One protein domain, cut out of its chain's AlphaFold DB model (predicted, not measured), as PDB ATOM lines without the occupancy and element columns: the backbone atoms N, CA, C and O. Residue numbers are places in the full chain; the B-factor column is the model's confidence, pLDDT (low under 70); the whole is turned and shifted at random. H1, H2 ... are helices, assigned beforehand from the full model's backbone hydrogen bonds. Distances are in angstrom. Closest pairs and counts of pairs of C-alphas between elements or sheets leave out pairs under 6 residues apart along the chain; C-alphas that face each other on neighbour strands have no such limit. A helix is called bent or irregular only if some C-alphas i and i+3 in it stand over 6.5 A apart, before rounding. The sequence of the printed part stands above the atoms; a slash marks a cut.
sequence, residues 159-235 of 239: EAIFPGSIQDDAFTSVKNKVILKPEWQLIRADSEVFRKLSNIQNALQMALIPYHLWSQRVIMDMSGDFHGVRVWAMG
ATOM      1  N   GLU A 159     140.506 111.414 118.047       66.69
ATOM      2  CA  GLU A 159     140.246 111.391 119.492       66.69
ATOM      3  C   GLU A 159     140.733 112.651 120.224       66.69
ATOM      4  O   GLU A 159     140.494 112.786 121.422       66.69
ATOM      5  N   ALA A 160     141.425 113.571 119.541       70.06
ATOM      6  CA  ALA A 160     141.866 114.816 120.151       70.06
ATOM      7  C   ALA A 160     140.648 115.641 120.585       70.06
ATOM      8  O   ALA A 160     139.796 116.017 119.776       70.06
ATOM      9  N   ILE A 161     140.582 115.913 121.885       64.38
ATOM     10  CA  ILE A 161     139.526 116.707 122.496       64.38
ATOM     11  C   ILE A 161     140.002 118.160 122.529       64.38
ATOM     12  O   ILE A 161     141.051 118.456 123.105       64.38
ATOM     13  N   PHE A 162     139.249 119.066 121.907       65.94
ATOM     14  CA  PHE A 162     139.574 120.489 121.920       65.94
ATOM     15  C   PHE A 162     138.905 121.186 123.098       65.94
ATOM     16  O   PHE A 162     137.783 120.826 123.438       65.94
ATOM     17  N   PRO A 163     139.512 122.244 123.660       57.53
ATOM     18  CA  PRO A 163     138.905 123.014 124.747       57.53
ATOM     19  C   PRO A 163     137.467 123.476 124.451       57.53
ATOM     20  O   PRO A 163     136.630 123.489 125.342       57.53
ATOM     21  N   GLY A 164     137.144 123.789 123.189       59.81
ATOM     22  CA  GLY A 164     135.788 124.171 122.775       59.81
ATOM     23  C   GLY A 164     134.788 123.014 122.621       59.81
ATOM     24  O   GLY A 164     133.587 123.272 122.522       59.81
ATOM     25  N   SER A 165     135.246 121.757 122.578       57.31
ATOM     26  CA  SER A 165     134.387 120.566 122.491       57.31
ATOM     27  C   SER A 165     134.109 119.919 123.851       57.31
ATOM     28  O   SER A 165     133.193 119.097 123.956       57.31
ATOM     29  N   ILE A 166     134.825 120.321 124.908       60.41
ATOM     30  CA  ILE A 166     134.569 119.842 126.268       60.41
ATOM     31  C   ILE A 166     133.392 120.613 126.867       60.41
ATOM     32  O   ILE A 166     133.419 121.832 127.011       60.41
ATOM     33  N   GLN A 167     132.324 119.900 127.230       61.09
ATOM     34  CA  GLN A 167     131.236 120.468 128.030       61.09
ATOM     35  C   GLN A 167     131.629 120.471 129.516       61.09
ATOM     36  O   GLN A 167     131.049 119.742 130.325       61.09
ATOM     37  N   ASP A 168     132.621 121.290 129.873       58.72
ATOM     38  CA  ASP A 168     133.152 121.425 131.241       58.72
ATOM     39  C   ASP A 168     132.086 121.863 132.250       58.72
ATOM     40  O   ASP A 168     132.094 121.451 133.418       58.72
ATOM     41  N   ASP A 169     131.104 122.634 131.783       57.56
ATOM     42  CA  ASP A 169     129.996 123.153 132.583       57.56
ATOM     43  C   ASP A 169     129.180 122.039 133.254       57.56
ATOM     44  O   ASP A 169     128.652 122.226 134.347       57.56
ATOM     45  N   ALA A 170     129.070 120.859 132.631       57.88
ATOM     46  CA  ALA A 170     128.303 119.744 133.186       57.88
ATOM     47  C   ALA A 170     129.031 119.061 134.355       57.88
ATOM     48  O   ALA A 170     128.390 118.629 135.318       57.88
ATOM     49  N   PHE A 171     130.362 118.992 134.287       53.38
ATOM     50  CA  PHE A 171     131.203 118.363 135.305       53.38
ATOM     51  C   PHE A 171     131.496 119.295 136.481       53.38
ATOM     52  O   PHE A 171     131.681 118.817 137.602       53.38
ATOM     53  N   THR A 172     131.482 120.606 136.236       51.50
ATOM     54  CA  THR A 172     131.702 121.658 137.240       51.50
ATOM     55  C   THR A 172     130.403 122.259 137.789       51.50
ATOM     56  O   THR A 172     130.440 122.963 138.801       51.50
ATOM     57  N   SER A 173     129.242 121.934 137.199       55.50
ATOM     58  CA  SER A 173     127.922 122.358 137.679       55.50
ATOM     59  C   SER A 173     127.725 122.041 139.163       55.50
ATOM     60  O   SER A 173     128.072 120.960 139.637       55.50
ATOM     61  N   VAL A 174     127.046 122.940 139.883       51.31
ATOM     62  CA  VAL A 174     126.601 122.777 141.286       51.31
ATOM     63  C   VAL A 174     125.816 121.467 141.513       51.31
ATOM     64  O   VAL A 174     125.693 120.982 142.637       51.31
ATOM     65  N   LYS A 175     125.303 120.855 140.436       52.69
ATOM     66  CA  LYS A 175     124.613 119.559 140.453       52.69
ATOM     67  C   LYS A 175     125.552 118.354 140.595       52.69
ATOM     68  O   LYS A 175     125.100 117.321 141.084       52.69
ATOM     69  N   ASN A 176     126.832 118.477 140.234       58.16
ATOM     70  CA  ASN A 176     127.860 117.489 140.550       58.16
ATOM     71  C   ASN A 176     128.417 117.827 141.945       58.16
ATOM     72  O   ASN A 176     129.345 118.625 142.107       58.16
ATOM     73  N   LYS A 177     127.730 117.334 142.983       59.75
ATOM     74  CA  LYS A 177     127.993 117.649 144.398       59.75
ATOM     75  C   LYS A 177     129.284 116.987 144.907       59.75
ATOM     76  O   LYS A 177     129.241 116.178 145.829       59.75
ATOM     77  N   VAL A 178     130.447 117.361 144.376       64.25
ATOM     78  CA  VAL A 178     131.667 117.286 145.192       64.25
ATOM     79  C   VAL A 178     131.621 118.464 146.142       64.25
ATOM     80  O   VAL A 178     131.873 119.594 145.737       64.25
ATOM     81  N   ILE A 179     131.226 118.212 147.384       66.94
ATOM     82  CA  ILE A 179     131.346 119.197 148.455       66.94
ATOM     83  C   ILE A 179     132.687 118.917 149.123       66.94
ATOM     84  O   ILE A 179     132.808 117.957 149.890       66.94
ATOM     85  N   LEU A 180     133.705 119.716 148.802       76.00
ATOM     86  CA  LEU A 180     134.947 119.695 149.565       76.00
ATOM     87  C   LEU A 180     134.655 120.273 150.952       76.00
ATOM     88  O   LEU A 180     134.068 121.347 151.084       76.00
ATOM     89  N   LYS A 181     134.995 119.523 152.005       78.12
ATOM     90  CA  LYS A 181     134.754 119.977 153.378       78.12
ATOM     91  C   LYS A 181     135.604 121.224 153.662       78.12
ATOM     92  O   LYS A 181     136.767 121.235 153.259       78.12
ATOM     93  N   PRO A 182     135.098 122.215 154.420       74.25
ATOM     94  CA  PRO A 182     135.879 123.397 154.802       74.25
ATOM     95  C   PRO A 182     137.210 123.043 155.488       74.25
ATOM     96  O   PRO A 182     138.220 123.699 155.282       74.25
ATOM     97  N   GLU A 183     137.242 121.933 156.228       78.50
ATOM     98  CA  GLU A 183     138.433 121.390 156.900       78.50
ATOM     99  C   GLU A 183     139.559 120.955 155.941       78.50
ATOM    100  O   GLU A 183     140.702 120.760 156.359       78.50
ATOM    101  N   TRP A 184     139.247 120.753 154.659       80.88
ATOM    102  CA  TRP A 184     140.214 120.382 153.624       80.88
ATOM    103  C   TRP A 184     140.741 121.589 152.855       80.88
ATOM    104  O   TRP A 184     141.574 121.417 151.967       80.88
ATOM    105  N   GLN A 185     140.284 122.800 153.184       79.69
ATOM    106  CA  GLN A 185     140.792 124.004 152.551       79.69
ATOM    107  C   GLN A 185     142.284 124.168 152.834       79.69
ATOM    108  O   GLN A 185     142.762 124.103 153.972       79.69
ATOM    109  N   LEU A 186     143.028 124.393 151.758       79.50
ATOM    110  CA  LEU A 186     144.464 124.601 151.792       79.50
ATOM    111  C   LEU A 186     144.733 126.081 152.080       79.50
ATOM    112  O   LEU A 186     145.073 126.841 151.188       79.50
ATOM    113  N   ILE A 187     144.519 126.506 153.328       73.00
ATOM    114  CA  ILE A 187     144.741 127.904 153.749       73.00
ATOM    115  C   ILE A 187     146.224 128.153 154.060       73.00
ATOM    116  O   ILE A 187     146.759 129.219 153.777       73.00
ATOM    117  N   ARG A 188     146.904 127.162 154.649       71.12
ATOM    118  CA  ARG A 188     148.321 127.228 155.022       71.12
ATOM    119  C   ARG A 188     149.005 125.904 154.709       71.12
ATOM    120  O   ARG A 188     148.404 124.848 154.891       71.12
ATOM    121  N   ALA A 189     150.263 125.966 154.282       74.56
ATOM    122  CA  ALA A 189     151.078 124.777 154.094       74.56
ATOM    123  C   ALA A 189     151.537 124.211 155.456       74.56
ATOM    124  O   ALA A 189     152.555 124.636 155.998       74.56
ATOM    125  N   ASP A 190     150.746 123.309 156.034       80.06
ATOM    126  CA  ASP A 190     151.031 122.578 157.274       80.06
ATOM    127  C   ASP A 190     151.393 121.099 157.008       80.06
ATOM    128  O   ASP A 190     151.376 120.617 155.874       80.06
ATOM    129  N   SER A 191     151.724 120.351 158.064       84.75
ATOM    130  CA  SER A 191     151.986 118.906 157.972       84.75
ATOM    131  C   SER A 191     150.751 118.089 157.563       84.75
ATOM    132  O   SER A 191     150.878 116.921 157.195       84.75
ATOM    133  N   GLU A 192     149.555 118.683 157.586       85.44
ATOM    134  CA  GLU A 192     148.305 118.031 157.208       85.44
ATOM    135  C   GLU A 192     147.937 118.234 155.733       85.44
ATOM    136  O   GLU A 192     146.986 117.608 155.259       85.44
ATOM    137  N   VAL A 193     148.678 119.056 154.985       84.69
ATOM    138  CA  VAL A 193     148.414 119.356 153.566       84.69
ATOM    139  C   VAL A 193     148.291 118.090 152.734       84.69
ATOM    140  O   VAL A 193     147.337 117.949 151.976       84.69
ATOM    141  N   PHE A 194     149.203 117.131 152.900       86.88
ATOM    142  CA  PHE A 194     149.168 115.882 152.134       86.88
ATOM    143  C   PHE A 194     147.935 115.033 152.461       86.88
ATOM    144  O   PHE A 194     147.335 114.437 151.567       86.88
ATOM    145  N   ARG A 195     147.497 115.036 153.726       88.94
ATOM    146  CA  ARG A 195     146.263 114.369 154.162       88.94
ATOM    147  C   ARG A 195     145.032 115.049 153.556       88.94
ATOM    148  O   ARG A 195     144.151 114.368 153.036       88.94
ATOM    149  N   LYS A 196     144.983 116.384 153.582       88.19
ATOM    150  CA  LYS A 196     143.906 117.187 152.977       88.19
ATOM    151  C   LYS A 196     143.844 116.972 151.460       88.19
ATOM    152  O   LYS A 196     142.765 116.715 150.936       88.19
ATOM    153  N   LEU A 197     144.988 116.962 150.775       88.06
ATOM    154  CA  LEU A 197     145.092 116.660 149.343       88.06
ATOM    155  C   LEU A 197     144.615 115.246 149.013       88.06
ATOM    156  O   LEU A 197     143.828 115.083 148.086       88.06
ATOM    157  N   SER A 198     145.020 114.241 149.790       88.88
ATOM    158  CA  SER A 198     144.546 112.866 149.600       88.88
ATOM    159  C   SER A 198     143.021 112.772 149.740       88.88
ATOM    160  O   SER A 198     142.353 112.161 148.905       88.88
ATOM    161  N   ASN A 199     142.440 113.458 150.728       89.69
ATOM    162  CA  ASN A 199     140.987 113.518 150.897       89.69
ATOM    163  C   ASN A 199     140.279 114.189 149.709       89.69
ATOM    164  O   ASN A 199     139.247 113.699 149.252       89.69
ATOM    165  N   ILE A 200     140.844 115.283 149.190       87.94
ATOM    166  CA  ILE A 200     140.328 115.986 148.007       87.94
ATOM    167  C   ILE A 200     140.375 115.073 146.777       87.94
ATOM    168  O   ILE A 200     139.369 114.938 146.084       87.94
ATOM    169  N   GLN A 201     141.506 114.409 146.523       88.88
ATOM    170  CA  GLN A 201     141.663 113.484 145.395       88.88
ATOM    171  C   GLN A 201     140.644 112.342 145.462       88.88
ATOM    172  O   GLN A 201     139.961 112.069 144.476       88.88
ATOM    173  N   ASN A 202     140.465 111.746 146.644       88.31
ATOM    174  CA  ASN A 202     139.466 110.702 146.863       88.31
ATOM    175  C   ASN A 202     138.041 111.208 146.590       88.31
ATOM    176  O   ASN A 202     137.252 110.518 145.947       88.31
ATOM    177  N   ALA A 203     137.698 112.422 147.029       84.81
ATOM    178  CA  ALA A 203     136.377 113.000 146.790       84.81
ATOM    179  C   ALA A 203     136.109 113.269 145.298       84.81
ATOM    180  O   ALA A 203     135.019 112.975 144.804       84.81
ATOM    181  N   LEU A 204     137.107 113.780 144.571       85.25
ATOM    182  CA  LEU A 204     137.021 114.019 143.126       85.25
ATOM    183  C   LEU A 204     136.896 112.707 142.343       85.25
ATOM    184  O   LEU A 204     136.100 112.618 141.406       85.25
ATOM    185  N   GLN A 205     137.631 111.675 142.765       84.19
ATOM    186  CA  GLN A 205     137.558 110.338 142.183       84.19
ATOM    187  C   GLN A 205     136.187 109.689 142.412       84.19
ATOM    188  O   GLN A 205     135.596 109.163 141.471       84.19
ATOM    189  N   MET A 206     135.649 109.760 143.633       79.75
ATOM    190  CA  MET A 206     134.331 109.200 143.961       79.75
ATOM    191  C   MET A 206     133.192 109.872 143.190       79.75
ATOM    192  O   MET A 206     132.186 109.231 142.894       79.75
ATOM    193  N   ALA A 207     133.353 111.143 142.827       77.19
ATOM    194  CA  ALA A 207     132.404 111.863 141.984       77.19
ATOM    195  C   ALA A 207     132.674 111.736 140.481       77.19
ATOM    196  O   ALA A 207     132.027 112.418 139.686       77.19
ATOM    197  N   LEU A 208     133.616 110.868 140.091       81.06
ATOM    198  CA  LEU A 208     133.966 110.586 138.699       81.06
ATOM    199  C   LEU A 208     134.303 111.857 137.904       81.06
ATOM    200  O   LEU A 208     133.988 111.962 136.717       81.06
ATOM    201  N   ILE A 209     134.934 112.837 138.559       77.00
ATOM    202  CA  ILE A 209     135.369 114.058 137.884       77.00
ATOM    203  C   ILE A 209     136.594 113.719 137.025       77.00
ATOM    204  O   ILE A 209     137.556 113.146 137.546       77.00
ATOM    205  N   PRO A 210     136.604 114.075 135.730       79.44
ATOM    206  CA  PRO A 210     137.776 113.906 134.881       79.44
ATOM    207  C   PRO A 210     139.003 114.625 135.451       79.44
ATOM    208  O   PRO A 210     138.907 115.770 135.885       79.44
ATOM    209  N   TYR A 211     140.169 113.974 135.410       78.69
ATOM    210  CA  TYR A 211     141.401 114.478 136.037       78.69
ATOM    211  C   TYR A 211     141.793 115.898 135.590       78.69
ATOM    212  O   TYR A 211     142.227 116.710 136.402       78.69
ATOM    213  N   HIS A 212     141.573 116.238 134.316       76.69
ATOM    214  CA  HIS A 212     141.875 117.567 133.773       76.69
ATOM    215  C   HIS A 212     141.025 118.697 134.387       76.69
ATOM    216  O   HIS A 212     141.427 119.852 134.319       76.69
ATOM    217  N   LEU A 213     139.902 118.373 135.041       75.69
ATOM    218  CA  LEU A 213     139.019 119.335 135.717       75.69
ATOM    219  C   LEU A 213     139.262 119.431 137.224       75.69
ATOM    220  O   LEU A 213     138.607 120.218 137.913       75.69
ATOM    221  N   TRP A 214     140.193 118.645 137.768       82.00
ATOM    222  CA  TRP A 214     140.446 118.614 139.208       82.00
ATOM    223  C   TRP A 214     140.964 119.952 139.716       82.00
ATOM    224  O   TRP A 214     140.445 120.462 140.704       82.00
ATOM    225  N   SER A 215     141.931 120.554 139.026       77.06
ATOM    226  CA  SER A 215     142.460 121.875 139.380       77.06
ATOM    227  C   SER A 215     141.356 122.930 139.365       77.06
ATOM    228  O   SER A 215     141.168 123.636 140.352       77.06
ATOM    229  N   GLN A 216     140.563 122.986 138.293       73.75
ATOM    230  CA  GLN A 216     139.468 123.940 138.159       73.75
ATOM    231  C   GLN A 216     138.460 123.801 139.301       73.75
ATOM    232  O   GLN A 216     138.079 124.811 139.898       73.75
ATOM    233  N   ARG A 217     138.081 122.566 139.658       75.62
ATOM    234  CA  ARG A 217     137.149 122.309 140.759       75.62
ATOM    235  C   ARG A 217     137.744 122.632 142.121       75.62
ATOM    236  O   ARG A 217     137.080 123.286 142.914       75.62
ATOM    237  N   VAL A 218     138.985 122.231 142.382       79.38
ATOM    238  CA  VAL A 218     139.682 122.550 143.634       79.38
ATOM    239  C   VAL A 218     139.692 124.053 143.839       79.38
ATOM    240  O   VAL A 218     139.225 124.533 144.860       79.38
ATOM    241  N   ILE A 219     140.080 124.816 142.823       76.00
ATOM    242  CA  ILE A 219     140.103 126.273 142.906       76.00
ATOM    243  C   ILE A 219     138.681 126.855 143.158       76.00
ATOM    244  O   ILE A 219     138.569 127.993 143.600       76.00
ATOM    245  N   MET A 220     137.576 126.117 142.907       72.25
ATOM    246  CA  MET A 220     136.205 126.610 143.181       72.25
ATOM    247  C   MET A 220     135.879 126.644 144.654       72.25
ATOM    248  O   MET A 220     135.179 127.555 145.089       72.25
ATOM    249  N   ASP A 221     136.412 125.679 145.386       72.25
ATOM    250  CA  ASP A 221     136.108 125.490 146.796       72.25
ATOM    251  C   ASP A 221     137.263 125.980 147.699       72.25
ATOM    252  O   ASP A 221     137.109 126.056 148.922       72.25
ATOM    253  N   MET A 222     138.418 126.323 147.107       76.19
ATOM    254  CA  MET A 222     139.564 126.933 147.790       76.19
ATOM    255  C   MET A 222     139.430 128.460 147.875       76.19
ATOM    256  O   MET A 222     138.925 129.119 146.969       76.19
ATOM    257  N   SER A 223     139.928 129.028 148.971       67.50
ATOM    258  CA  SER A 223     139.874 130.459 149.292       67.50
ATOM    259  C   SER A 223     141.275 131.065 149.449       67.50
ATOM    260  O   SER A 223     142.274 130.347 149.449       67.50
ATOM    261  N   GLY A 224     141.360 132.390 149.607       70.81
ATOM    262  CA  GLY A 224     142.630 133.096 149.825       70.81
ATOM    263  C   GLY A 224     143.480 133.171 148.555       70.81
ATOM    264  O   GLY A 224     142.967 133.530 147.495       70.81
ATOM    265  N   ASP A 225     144.756 132.798 148.645       66.94
ATOM    266  CA  ASP A 225     145.722 132.904 147.539       66.94
ATOM    267  C   ASP A 225     145.279 132.136 146.277       66.94
ATOM    268  O   ASP A 225     145.504 132.580 145.152       66.94
ATOM    269  N   PHE A 226     144.550 131.026 146.442       70.00
ATOM    270  CA  PHE A 226     143.989 130.247 145.331       70.00
ATOM    271  C   PHE A 226     142.869 130.983 144.582       70.00
ATOM    272  O   PHE A 226     142.718 130.807 143.371       70.00
ATOM    273  N   HIS A 227     142.111 131.837 145.275       65.94
ATOM    274  CA  HIS A 227     141.113 132.697 144.644       65.94
ATOM    275  C   HIS A 227     141.786 133.788 143.800       65.94
ATOM    276  O   HIS A 227     141.355 134.050 142.682       65.94
ATOM    277  N   GLY A 228     142.897 134.357 144.278       62.88
ATOM    278  CA  GLY A 228     143.690 135.317 143.501       62.88
ATOM    279  C   GLY A 228     144.233 134.713 142.202       62.88
ATOM    280  O   GLY A 228     144.085 135.303 141.133       62.88
ATOM    281  N   VAL A 229     144.774 133.491 142.269       63.22
ATOM    282  CA  VAL A 229     145.260 132.756 141.085       63.22
ATOM    283  C   VAL A 229     144.131 132.456 140.099       63.22
ATOM    284  O   VAL A 229     144.339 132.559 138.891       63.22
ATOM    285  N   ARG A 230     142.924 132.131 140.582       64.69
ATOM    286  CA  ARG A 230     141.746 131.979 139.718       64.69
ATOM    287  C   ARG A 230     141.433 133.244 138.946       64.69
ATOM    288  O   ARG A 230     141.257 133.177 137.737       64.69
ATOM    289  N   VAL A 231     141.267 134.348 139.668       64.06
ATOM    290  CA  VAL A 231     140.832 135.628 139.105       64.06
ATOM    291  C   VAL A 231     141.848 136.080 138.055       64.06
ATOM    292  O   VAL A 231     141.477 136.366 136.920       64.06
ATOM    293  N   TRP A 232     143.138 135.962 138.383       63.91
ATOM    294  CA  TRP A 232     144.237 136.206 137.452       63.91
ATOM    295  C   TRP A 232     144.193 135.301 136.208       63.91
ATOM    296  O   TRP A 232     144.309 135.794 135.088       63.91
ATOM    297  N   ALA A 233     143.983 133.990 136.375       58.31
ATOM    298  CA  ALA A 233     143.926 133.034 135.263       58.31
ATOM    299  C   ALA A 233     142.685 133.206 134.367       58.31
ATOM    300  O   ALA A 233     142.728 132.854 133.190       58.31
ATOM    301  N   MET A 234     141.592 133.750 134.907       64.06
ATOM    302  CA  MET A 234     140.355 134.040 134.172       64.06
ATOM    303  C   MET A 234     140.390 135.407 133.466       64.06
ATOM    304  O   MET A 234     139.441 135.751 132.767       64.06
ATOM    305  N   GLY A 235     141.476 136.180 133.609       51.22
ATOM    306  CA  GLY A 235     141.659 137.462 132.923       51.22
ATOM    307  C   GLY A 235     140.835 138.621 133.490       51.22
ATOM    308  O   GLY A 235     140.855 139.710 132.920       51.22
TER     309      GLY A 235
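What this domain is: This is residues 159 to 235 of the 239 residues of an uncharacterized protein of Uncinula necator (UniProt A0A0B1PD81). Three helices, H2, H3 and H4, make a loose zigzag with H3 in the middle, and the short helix H1 packs on H3; a long link swings from H1 to the first residue of H2. Residues 159 to 167, before H1, stick out as a free tail. The printed part has 77 residues with four named helices, H1 to H4 in chain order, which hold 39 of them, and no named strand; the class is all helix. It is only just compact, close to loose, with a radius of gyration of the C-alphas of 13.4 A and spans of 41 by 31 by 23 A.

How they stand to each other: The longest helix, H2, residues 193 to 206, is close to but not clearly touching H3, residues 211 to 221. Their closest C-alphas, those of Leu 204 and Trp 214, are 6.9 A apart, and the lines stand at a steep tilt of 63 degrees, opposite ways. H3 touches H4, residues 225 to 233, at a steep tilt of 61 degrees, opposite ways; the closest C-alphas, those of Ile 219 and Phe 226, are 6.1 A apart. H3 also touches H1, residues 168 to 172, where the C-alphas of Thr 172 and Arg 217 come closest, at 6.5 A. H1 is apart from H2 and H4, and H2 is apart from H4. Every O i to N i+4 pair is within hydrogen-bond range in H1, H2 and H4, against 4 of 7 in H3.

Where its parts are: H2 runs 19.8 A from C-alpha 193 at (148.414, 119.356, 153.566) to C-alpha 206 at (134.331, 109.200, 143.961). H3 spans 16.3 A and is irregular, with C-alphas 212 and 215 7.1 A apart. H4 spans 12.4 A and ends at C-alpha 233 at (143.926, 133.034, 135.263), while H1 spans 6.2 A.

The domain as a whole: The C-alphas of Glu 159 and Ser 191, the two farthest apart, are 40.9 A apart. The printed part has no cut. The link from H1 to H2 is long, at 20 residues; those from H2 to H3 and H3 to H4 are tight. Mean pLDDT of the printed part is 72.0, with values under 70 at residue 159, residues 161 to 179, residues 223 and 225, and residues 227 to 235.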